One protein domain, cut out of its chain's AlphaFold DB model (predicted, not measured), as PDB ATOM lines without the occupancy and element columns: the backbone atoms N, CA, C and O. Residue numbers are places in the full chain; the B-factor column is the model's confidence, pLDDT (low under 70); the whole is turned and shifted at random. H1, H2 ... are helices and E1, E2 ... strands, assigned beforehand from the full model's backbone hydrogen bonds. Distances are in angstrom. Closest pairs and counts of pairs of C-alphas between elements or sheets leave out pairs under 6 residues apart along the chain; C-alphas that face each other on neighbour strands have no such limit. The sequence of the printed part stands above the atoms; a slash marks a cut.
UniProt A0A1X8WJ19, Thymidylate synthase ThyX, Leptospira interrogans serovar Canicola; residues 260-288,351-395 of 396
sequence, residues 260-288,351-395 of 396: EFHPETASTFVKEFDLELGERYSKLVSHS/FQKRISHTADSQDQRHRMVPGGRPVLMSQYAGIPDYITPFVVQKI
ATOM      1  N   GLU A 260     268.982 240.037 306.510       66.06
ATOM      2  CA  GLU A 260     270.418 240.387 306.507       66.06
ATOM      3  C   GLU A 260     270.826 241.237 307.725       66.06
ATOM      4  O   GLU A 260     272.005 241.484 307.960       66.06
ATOM      5  N   PHE A 261     269.848 241.702 308.503       78.50
ATOM      6  CA  PHE A 261     270.040 242.522 309.691       78.50
ATOM      7  C   PHE A 261     269.076 242.093 310.803       78.50
ATOM      8  O   PHE A 261     267.949 241.656 310.552       78.50
ATOM      9  N   HIS A 262     269.508 242.254 312.053       87.44
ATOM     10  CA  HIS A 262     268.786 241.800 313.243       87.44
ATOM     11  C   HIS A 262     268.517 242.990 314.180       87.44
ATOM     12  O   HIS A 262     269.268 243.186 315.134       87.44
ATOM     13  N   PRO A 263     267.456 243.796 313.935       89.56
ATOM     14  CA  PRO A 263     267.232 245.059 314.644       89.56
ATOM     15  C   PRO A 263     267.124 244.924 316.158       89.56
ATOM     16  O   PRO A 263     267.590 245.790 316.884       89.56
ATOM     17  N   GLU A 264     266.516 243.841 316.642       90.44
ATOM     18  CA  GLU A 264     266.347 243.600 318.079       90.44
ATOM     19  C   GLU A 264     267.696 243.341 318.756       90.44
ATOM     20  O   GLU A 264     268.013 243.965 319.768       90.44
ATOM     21  N   THR A 265     268.528 242.481 318.160       91.94
ATOM     22  CA  THR A 265     269.893 242.223 318.633       91.94
ATOM     23  C   THR A 265     270.755 243.477 318.538       91.94
ATOM     24  O   THR A 265     271.417 243.828 319.511       91.94
ATOM     25  N   ALA A 266     270.699 244.193 317.411       92.94
ATOM     26  CA  ALA A 266     271.413 245.450 317.220       92.94
ATOM     27  C   ALA A 266     270.983 246.510 318.247       92.94
ATOM     28  O   ALA A 266     271.830 247.169 318.837       92.94
ATOM     29  N   SER A 267     269.682 246.640 318.528       94.56
ATOM     30  CA  SER A 267     269.160 247.580 319.527       94.56
ATOM     31  C   SER A 267     269.654 247.254 320.936       94.56
ATOM     32  O   SER A 267     270.009 248.165 321.684       94.56
ATOM     33  N   THR A 268     269.697 245.971 321.302       95.19
ATOM     34  CA  THR A 268     270.261 245.533 322.587       95.19
ATOM     35  C   THR A 268     271.753 245.847 322.660       95.19
ATOM     36  O   THR A 268     272.178 246.496 323.612       95.19
ATOM     37  N   PHE A 269     272.520 245.506 321.620       94.12
ATOM     38  CA  PHE A 269     273.948 245.817 321.542       94.12
ATOM     39  C   PHE A 269     274.225 247.324 321.660       94.12
ATOM     40  O   PHE A 269     275.079 247.726 322.443       94.12
ATOM     41  N   VAL A 270     273.494 248.173 320.927       92.88
ATOM     42  CA  VAL A 270     273.665 249.638 320.980       92.88
ATOM     43  C   VAL A 270     273.406 250.163 322.394       92.88
ATOM     44  O   VAL A 270     274.193 250.957 322.901       92.88
ATOM     45  N   LYS A 271     272.356 249.678 323.073       93.94
ATOM     46  CA  LYS A 271     272.060 250.061 324.464       93.94
ATOM     47  C   LYS A 271     273.159 249.632 325.434       93.94
ATOM     48  O   LYS A 271     273.525 250.418 326.303       93.94
ATOM     49  N   GLU A 272     273.667 248.408 325.304       95.94
ATOM     50  CA  GLU A 272     274.775 247.900 326.124       95.94
ATOM     51  C   GLU A 272     276.045 248.727 325.896       95.94
ATOM     52  O   GLU A 272     276.658 249.198 326.853       95.94
ATOM     53  N   PHE A 273     276.383 248.988 324.632       94.44
ATOM     54  CA  PHE A 273     277.537 249.792 324.243       94.44
ATOM     55  C   PHE A 273     277.450 251.224 324.790       94.44
ATOM     56  O   PHE A 273     278.417 251.724 325.366       94.44
ATOM     57  N   ASP A 274     276.299 251.886 324.652       93.38
ATOM     58  CA  ASP A 274     276.085 253.238 325.178       93.38
ATOM     59  C   ASP A 274     276.110 253.270 326.714       93.38
ATOM     60  O   ASP A 274     276.684 254.193 327.299       93.38
ATOM     61  N   LEU A 275     275.548 252.258 327.385       95.69
ATOM     62  CA  LEU A 275     275.606 252.134 328.845       95.69
ATOM     63  C   LEU A 275     277.054 251.997 329.330       95.69
ATOM     64  O   LEU A 275     277.455 252.658 330.290       95.69
ATOM     65  N   GLU A 276     277.851 251.163 328.660       95.62
ATOM     66  CA  GLU A 276     279.273 251.017 328.959       95.62
ATOM     67  C   GLU A 276     280.035 252.320 328.723       95.62
ATOM     68  O   GLU A 276     280.897 252.690 329.529       95.62
ATOM     69  N   LEU A 277     279.735 253.036 327.641       95.56
ATOM     70  CA  LEU A 277     280.406 254.282 327.292       95.56
ATOM     71  C   LEU A 277     280.059 255.424 328.267       95.56
ATOM     72  O   LEU A 277     280.919 256.264 328.569       95.56
ATOM     73  N   GLY A 278     278.834 255.423 328.800       94.19
ATOM     74  CA  GLY A 278     278.287 256.469 329.658       94.19
ATOM     75  C   GLY A 278     278.104 257.787 328.899       94.19
ATOM     76  O   GLY A 278     277.772 257.813 327.720       94.19
ATOM     77  N   GLU A 279     278.380 258.916 329.552       91.88
ATOM     78  CA  GLU A 279     278.256 260.253 328.937       91.88
ATOM     79  C   GLU A 279     279.404 260.608 327.969       91.88
ATOM     80  O   GLU A 279     279.483 261.724 327.450       91.88
ATOM     81  N   ARG A 280     280.346 259.687 327.741       93.19
ATOM     82  CA  ARG A 280     281.549 259.945 326.940       93.19
ATOM     83  C   ARG A 280     281.315 259.591 325.474       93.19
ATOM     84  O   ARG A 280     280.505 258.744 325.144       93.19
ATOM     85  N   TYR A 281     282.097 260.196 324.582       90.81
ATOM     86  CA  TYR A 281     282.218 259.742 323.185       90.81
ATOM     87  C   TYR A 281     283.422 258.818 322.969       90.81
ATOM     88  O   TYR A 281     283.495 258.098 321.979       90.81
ATOM     89  N   SER A 282     284.380 258.840 323.895       94.56
ATOM     90  CA  SER A 282     285.578 258.007 323.880       94.56
ATOM     91  C   SER A 282     285.926 257.631 325.315       94.56
ATOM     92  O   SER A 282     286.079 258.509 326.169       94.56
ATOM     93  N   LYS A 283     286.055 256.334 325.590       96.56
ATOM     94  CA  LYS A 283     286.350 255.786 326.918       96.56
ATOM     95  C   LYS A 283     287.590 254.904 326.838       96.56
ATOM     96  O   LYS A 283     287.658 254.015 325.997       96.56
ATOM     97  N   LEU A 284     288.568 255.151 327.708       96.00
ATOM     98  CA  LEU A 284     289.701 254.244 327.885       96.00
ATOM     99  C   LEU A 284     289.185 252.949 328.525       96.00
ATOM    100  O   LEU A 284     288.638 252.995 329.625       96.00
ATOM    101  N   VAL A 285     289.341 251.825 327.829       95.50
ATOM    102  CA  VAL A 285     288.860 250.507 328.286       95.50
ATOM    103  C   VAL A 285     289.994 249.574 328.692       95.50
ATOM    104  O   VAL A 285     289.786 248.660 329.481       95.50
ATOM    105  N   SER A 286     291.207 249.812 328.191       95.56
ATOM    106  CA  SER A 286     292.403 249.071 328.589       95.56
ATOM    107  C   SER A 286     293.656 249.906 328.345       95.56
ATOM    108  O   SER A 286     293.701 250.710 327.412       95.56
ATOM    109  N   HIS A 287     294.676 249.728 329.179       95.75
ATOM    110  CA  HIS A 287     295.983 250.350 329.004       95.75
ATOM    111  C   HIS A 287     297.089 249.516 329.654       95.75
ATOM    112  O   HIS A 287     296.828 248.662 330.502       95.75
ATOM    113  N   SER A 288     298.343 249.805 329.306       96.00
ATOM    114  CA  SER A 288     299.501 249.308 330.054       96.00
ATOM    115  C   SER A 288     299.459 249.847 331.493       96.00
ATOM    116  O   SER A 288     299.583 251.055 331.701       96.00
ATOM    117  N   PHE A 351     290.764 252.320 323.340       95.12
ATOM    118  CA  PHE A 351     289.598 253.164 323.545       95.12
ATOM    119  C   PHE A 351     288.386 252.573 322.838       95.12
ATOM    120  O   PHE A 351     288.464 252.211 321.668       95.12
ATOM    121  N   GLN A 352     287.261 252.557 323.540       95.12
ATOM    122  CA  GLN A 352     285.939 252.400 322.948       95.12
ATOM    123  C   GLN A 352     285.464 253.781 322.499       95.12
ATOM    124  O   GLN A 352     285.573 254.747 323.261       95.12
ATOM    125  N   LYS A 353     284.984 253.896 321.259       92.88
ATOM    126  CA  LYS A 353     284.598 255.178 320.658       92.88
ATOM    127  C   LYS A 353     283.220 255.085 320.017       92.88
ATOM    128  O   LYS A 353     282.987 254.190 319.212       92.88
ATOM    129  N   ARG A 354     282.364 256.063 320.307       91.56
ATOM    130  CA  ARG A 354     281.148 256.347 319.538       91.56
ATOM    131  C   ARG A 354     281.449 257.479 318.570       91.56
ATOM    132  O   ARG A 354     281.669 258.618 318.982       91.56
ATOM    133  N   ILE A 355     281.496 257.153 317.285       90.56
ATOM    134  CA  ILE A 355     281.892 258.070 316.220       90.56
ATOM    135  C   ILE A 355     281.029 257.835 314.979       90.56
ATOM    136  O   ILE A 355     280.687 256.706 314.649       90.56
ATOM    137  N   SER A 356     280.665 258.910 314.280       91.06
ATOM    138  CA  SER A 356     279.905 258.811 313.030       91.06
ATOM    139  C   SER A 356     280.766 258.227 311.909       91.06
ATOM    140  O   SER A 356     281.953 258.555 311.833       91.06
ATOM    141  N   HIS A 357     280.152 257.519 310.959       91.25
ATOM    142  CA  HIS A 357     280.830 256.986 309.768       91.25
ATOM    143  C   HIS A 357     281.678 258.043 309.032       91.25
ATOM    144  O   HIS A 357     282.837 257.814 308.687       91.25
ATOM    145  N   THR A 358     281.139 259.251 308.848       89.75
ATOM    146  CA  THR A 358     281.826 260.389 308.209       89.75
ATOM    147  C   THR A 358     283.106 260.820 308.931       89.75
ATOM    148  O   THR A 358     284.053 261.294 308.289       89.75
ATOM    149  N   ALA A 359     283.132 260.690 310.258       89.50
ATOM    150  CA  ALA A 359     284.281 261.037 311.083       89.50
ATOM    151  C   ALA A 359     285.315 259.900 311.101       89.50
ATOM    152  O   ALA A 359     286.479 260.187 310.844       89.50
ATOM    153  N   ASP A 360     284.905 258.631 311.247       90.56
ATOM    154  CA  ASP A 360     285.828 257.483 311.130       90.56
ATOM    155  C   ASP A 360     286.450 257.387 309.725       90.56
ATOM    156  O   ASP A 360     287.635 257.120 309.567       90.56
ATOM    157  N   SER A 361     285.703 257.755 308.681       89.31
ATOM    158  CA  SER A 361     286.242 257.873 307.318       89.31
ATOM    159  C   SER A 361     287.388 258.896 307.194       89.31
ATOM    160  O   SER A 361     288.113 258.888 306.201       89.31
ATOM    161  N   GLN A 362     287.573 259.816 308.153       84.56
ATOM    162  CA  GLN A 362     288.751 260.697 308.187       84.56
ATOM    163  C   GLN A 362     289.983 260.031 308.812       84.56
ATOM    164  O   GLN A 362     291.103 260.457 308.508       84.56
ATOM    165  N   ASP A 363     289.803 258.968 309.600       81.56
ATOM    166  CA  ASP A 363     290.895 258.234 310.248       81.56
ATOM    167  C   ASP A 363     291.774 257.478 309.241       81.56
ATOM    168  O   ASP A 363     292.857 257.023 309.600       81.56
ATOM    169  N   GLN A 364     291.437 257.482 307.942       77.62
ATOM    170  CA  GLN A 364     292.372 257.119 306.865       77.62
ATOM    171  C   GLN A 364     293.718 257.876 306.963       77.62
ATOM    172  O   GLN A 364     294.762 257.367 306.559       77.62
ATOM    173  N   ARG A 365     293.716 259.095 307.529       76.44
ATOM    174  CA  ARG A 365     294.924 259.912 307.768       76.44
ATOM    175  C   ARG A 365     295.716 259.472 308.999       76.44
ATOM    176  O   ARG A 365     296.880 259.828 309.143       76.44
ATOM    177  N   HIS A 366     295.088 258.679 309.856       80.69
ATOM    178  CA  HIS A 366     295.636 258.099 311.073       80.69
ATOM    179  C   HIS A 366     295.698 256.570 310.967       80.69
ATOM    180  O   HIS A 366     295.595 255.877 311.972       80.69
ATOM    181  N   ARG A 367     295.921 256.032 309.757       80.69
ATOM    182  CA  ARG A 367     295.904 254.588 309.440       80.69
ATOM    183  C   ARG A 367     296.821 253.700 310.292       80.69
ATOM    184  O   ARG A 367     296.652 252.489 310.292       80.69
ATOM    185  N   MET A 368     297.779 254.285 311.014       83.62
ATOM    186  CA  MET A 368     298.637 253.576 311.973       83.62
ATOM    187  C   MET A 368     297.974 253.337 313.338       83.62
ATOM    188  O   MET A 368     298.580 252.702 314.198       83.62
ATOM    189  N   VAL A 369     296.757 253.838 313.555       84.69
ATOM    190  CA  VAL A 369     295.937 253.519 314.723       84.69
ATOM    191  C   VAL A 369     295.070 252.311 314.361       84.69
ATOM    192  O   VAL A 369     294.115 252.466 313.598       84.69
ATOM    193  N   PRO A 370     295.396 251.099 314.846       83.19
ATOM    194  CA  PRO A 370     294.565 249.934 314.586       83.19
ATOM    195  C   PRO A 370     293.200 250.110 315.259       83.19
ATOM    196  O   PRO A 370     293.101 250.656 316.359       83.19
ATOM    197  N   GLY A 371     292.150 249.616 314.610       87.12
ATOM    198  CA  GLY A 371     290.794 249.654 315.140       87.12
ATOM    199  C   GLY A 371     289.974 248.480 314.628       87.12
ATOM    200  O   GLY A 371     290.085 248.107 313.461       87.12
ATOM    201  N   GLY A 372     289.157 247.905 315.509       87.94
ATOM    202  CA  GLY A 372     288.093 246.990 315.111       87.94
ATOM    203  C   GLY A 372     286.897 247.804 314.636       87.94
ATOM    204  O   GLY A 372     286.340 248.576 315.415       87.94
ATOM    205  N   ARG A 373     286.533 247.657 313.361       88.38
ATOM    206  CA  ARG A 373     285.312 248.239 312.794       88.38
ATOM    207  C   ARG A 373     284.211 247.182 312.775       88.38
ATOM    208  O   ARG A 373     284.524 246.001 312.627       88.38
ATOM    209  N   PRO A 374     282.945 247.579 312.940       88.94
ATOM    210  CA  PRO A 374     281.847 246.633 312.858       88.94
ATOM    211  C   PRO A 374     281.589 246.212 311.412       88.94
ATOM    212  O   PRO A 374     281.788 247.001 310.490       88.94
ATOM    213  N   VAL A 375     281.048 245.004 311.239       89.50
ATOM    214  CA  VAL A 375     280.249 244.683 310.048       89.50
ATOM    215  C   VAL A 375     279.029 245.596 310.092       89.50
ATOM    216  O   VAL A 375     278.196 245.455 310.984       89.50
ATOM    217  N   LEU A 376     278.927 246.570 309.190       87.69
ATOM    218  CA  LEU A 376     278.070 247.734 309.434       87.69
ATOM    219  C   LEU A 376     276.582 247.360 309.540       87.69
ATOM    220  O   LEU A 376     275.871 247.849 310.417       87.69
ATOM    221  N   MET A 377     276.125 246.438 308.691       84.25
ATOM    222  CA  MET A 377     274.728 245.989 308.674       84.25
ATOM    223  C   MET A 377     274.304 245.237 309.942       84.25
ATOM    224  O   MET A 377     273.116 245.229 310.266       84.25
ATOM    225  N   SER A 378     275.244 244.663 310.703       86.94
ATOM    226  CA  SER A 378     274.910 243.983 311.962       86.94
ATOM    227  C   SER A 378     274.550 244.959 313.088       86.94
ATOM    228  O   SER A 378     273.956 244.549 314.082       86.94
ATOM    229  N   GLN A 379     274.846 246.254 312.916       88.44
ATOM    230  CA  GLN A 379     274.522 247.314 313.876       88.44
ATOM    231  C   GLN A 379     273.250 248.098 313.525       88.44
ATOM    232  O   GLN A 379     272.868 249.013 314.252       88.44
ATOM    233  N   TYR A 380     272.554 247.752 312.440       89.88
ATOM    234  CA  TYR A 380     271.334 248.457 312.054       89.88
ATOM    235  C   TYR A 380     270.144 248.082 312.955       89.88
ATOM    236  O   TYR A 380     269.524 247.029 312.802       89.88
ATOM    237  N   ALA A 381     269.788 248.983 313.875       91.19
ATOM    238  CA  ALA A 381     268.693 248.809 314.834       91.19
ATOM    239  C   ALA A 381     267.292 249.173 314.290       91.19
ATOM    240  O   ALA A 381     266.318 249.153 315.040       91.19
ATOM    241  N   GLY A 382     267.160 249.529 313.004       89.38
ATOM    242  CA  GLY A 382     265.871 249.922 312.412       89.38
ATOM    243  C   GLY A 382     265.353 251.302 312.836       89.38
ATOM    244  O   GLY A 382     264.268 251.702 312.422       89.38
ATOM    245  N   ILE A 383     266.121 252.035 313.643       90.25
ATOM    246  CA  ILE A 383     265.818 253.390 314.108       90.25
ATOM    247  C   ILE A 383     266.975 254.326 313.748       90.25
ATOM    248  O   ILE A 383     268.097 253.850 313.555       90.25
ATOM    249  N   PRO A 384     266.735 255.643 313.646       89.06
ATOM    250  CA  PRO A 384     267.814 256.600 313.454       89.06
ATOM    251  C   PRO A 384     268.837 256.522 314.597       89.06
ATOM    252  O   PRO A 384     268.490 256.744 315.754       89.06
ATOM    253  N   ASP A 385     270.090 256.237 314.248       88.94
ATOM    254  CA  ASP A 385     271.248 256.304 315.140       88.94
ATOM    255  C   ASP A 385     272.286 257.232 314.502       88.94
ATOM    256  O   ASP A 385     272.864 256.936 313.452       88.94
ATOM    257  N   TYR A 386     272.432 258.427 315.068       89.38
ATOM    258  CA  TYR A 386     273.246 259.487 314.493       89.38
ATOM    259  C   TYR A 386     273.860 260.379 315.568       89.38
ATOM    260  O   TYR A 386     273.313 260.594 316.647       89.38
ATOM    261  N   ILE A 387     274.997 260.981 315.220       88.88
ATOM    262  CA  ILE A 387     275.617 262.040 316.015       88.88
ATOM    263  C   ILE A 387     275.267 263.379 315.373       88.88
ATOM    264  O   ILE A 387     275.714 263.668 314.260       88.88
ATOM    265  N   THR A 388     274.507 264.210 316.086       89.12
ATOM    266  CA  THR A 388     274.228 265.588 315.666       89.12
ATOM    267  C   THR A 388     275.510 266.423 315.749       89.12
ATOM    268  O   THR A 388     276.090 266.526 316.834       89.12
ATOM    269  N   PRO A 389     275.981 267.045 314.650       87.00
ATOM    270  CA  PRO A 389     277.170 267.888 314.700       87.00
ATOM    271  C   PRO A 389     276.975 269.076 315.652       87.00
ATOM    272  O   PRO A 389     275.915 269.694 315.674       87.00
ATOM    273  N   PHE A 390     278.015 269.444 316.400       84.75
ATOM    274  CA  PHE A 390     277.927 270.474 317.446       84.75
ATOM    275  C   PHE A 390     277.399 271.830 316.950       84.75
ATOM    276  O   PHE A 390     276.611 272.475 317.631       84.75
ATOM    277  N   VAL A 391     277.783 272.250 315.738       83.69
ATOM    278  CA  VAL A 391     277.279 273.503 315.150       83.69
ATOM    279  C   VAL A 391     275.763 273.481 314.951       83.69
ATOM    280  O   VAL A 391     275.134 274.521 315.016       83.69
ATOM    281  N   VAL A 392     275.172 272.302 314.765       85.38
ATOM    282  CA  VAL A 392     273.732 272.109 314.556       85.38
ATOM    283  C   VAL A 392     272.989 272.164 315.883       85.38
ATOM    284  O   VAL A 392     271.938 272.783 315.962       85.38
ATOM    285  N   GLN A 393     273.573 271.596 316.942       85.12
ATOM    286  CA  GLN A 393     273.018 271.659 318.300       85.12
ATOM    287  C   GLN A 393     272.916 273.091 318.837       85.12
ATOM    288  O   GLN A 393     272.093 273.361 319.697       85.12
ATOM    289  N   LYS A 394     273.767 274.006 318.357       75.56
ATOM    290  CA  LYS A 394     273.686 275.434 318.692       75.56
ATOM    291  C   LYS A 394     272.538 276.164 317.984       75.56
ATOM    292  O   LYS A 394     272.205 277.274 318.384       75.56
ATOM    293  N   ILE A 395     272.023 275.590 316.897       69.19
ATOM    294  CA  ILE A 395     271.000 276.195 316.032       69.19
ATOM    295  C   ILE A 395     269.595 275.739 316.451       69.19
ATOM    296  O   ILE A 395     268.643 276.500 316.294       69.19
TER     297      ILE A 395
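Overview. This is residues 260 to 288 and 351 to 395 of the 396 residues of the protein "Thymidylate synthase ThyX" of Leptospira interrogans serovar Canicola (UniProt A0A1X8WJ19). A small two-stranded ribbon, E1 and E2, meets residues 273 to 277 of one long helix, H1, and from E2 a loose loop swings out through the short helices H2 and H3 and comes back to pack H4 on H1 near Ala 266. From H4 a tail leads away, and its end, residues 390 to 395 with H5, sticks out. The printed part has 74 residues, with five named helices and two named strands in the order H1 E1 E2 H2 H3 H4 H5; the sheet's order is E1 - E2, antiparallel, and the class is mixed, helices and strands. The whole is only just loose, close to compact, with a radius of gyration of the C-alphas of 13.8 A and spans of 38 by 33 by 24 A.

Along the chain. Start at the sheet: find C-alpha 282 at (285.578, 258.007, 323.880), where E1, residues 282 to 287, begins a run of 13.9 A. E2 is residues 351 to 353. Then go to C-alpha 263 at (267.232, 245.059, 314.644); from there H1, residues 263 to 277, runs 20.5 A to C-alpha 277. Four helices of four residues follow E2: H2 at residues 357 to 360, H3 at 363 to 366, H4 at 376 to 379 and H5 at 390 to 393, which ends at C-alpha 393 at (273.018, 271.659, 318.300).

Arrangement. Look first at E1 and E2, antiparallel neighbours whose directions differ by 159 degrees. N 283 and O 352 are within hydrogen-bond range at 2.9 A, as are N 352 and O 283 at 2.9 A. Then look at H1 and E1: their closest C-alphas are those of Leu 277 and Lys 283, 6.1 A apart. H1 and H4 touch, and their closest C-alphas, of Ala 266 and Gln 379, are 4.9 A apart. H2 and H3 meet only through their link. H5 is apart from H1, for instance, and from H4. In H1 every O i to N i+4 pair is within hydrogen-bond range; H2, H3, H4 and H5 are too short for such a pair.

Size, cuts and confidence. The two C-alphas farthest apart are those of Ser 288 and Ile 395, 41.6 A. Residues 289 to 350 are cut out and not printed, and C-alphas 288 and 351 are 12.5 A apart across the cut. Residues 364 to 370, of which 364 to 366 belong to H3, stand free. Of the links that are printed whole, none is long. The mean pLDDT of the printed part is 89.0; look for low confidence, under 70, at residues 260 and 395.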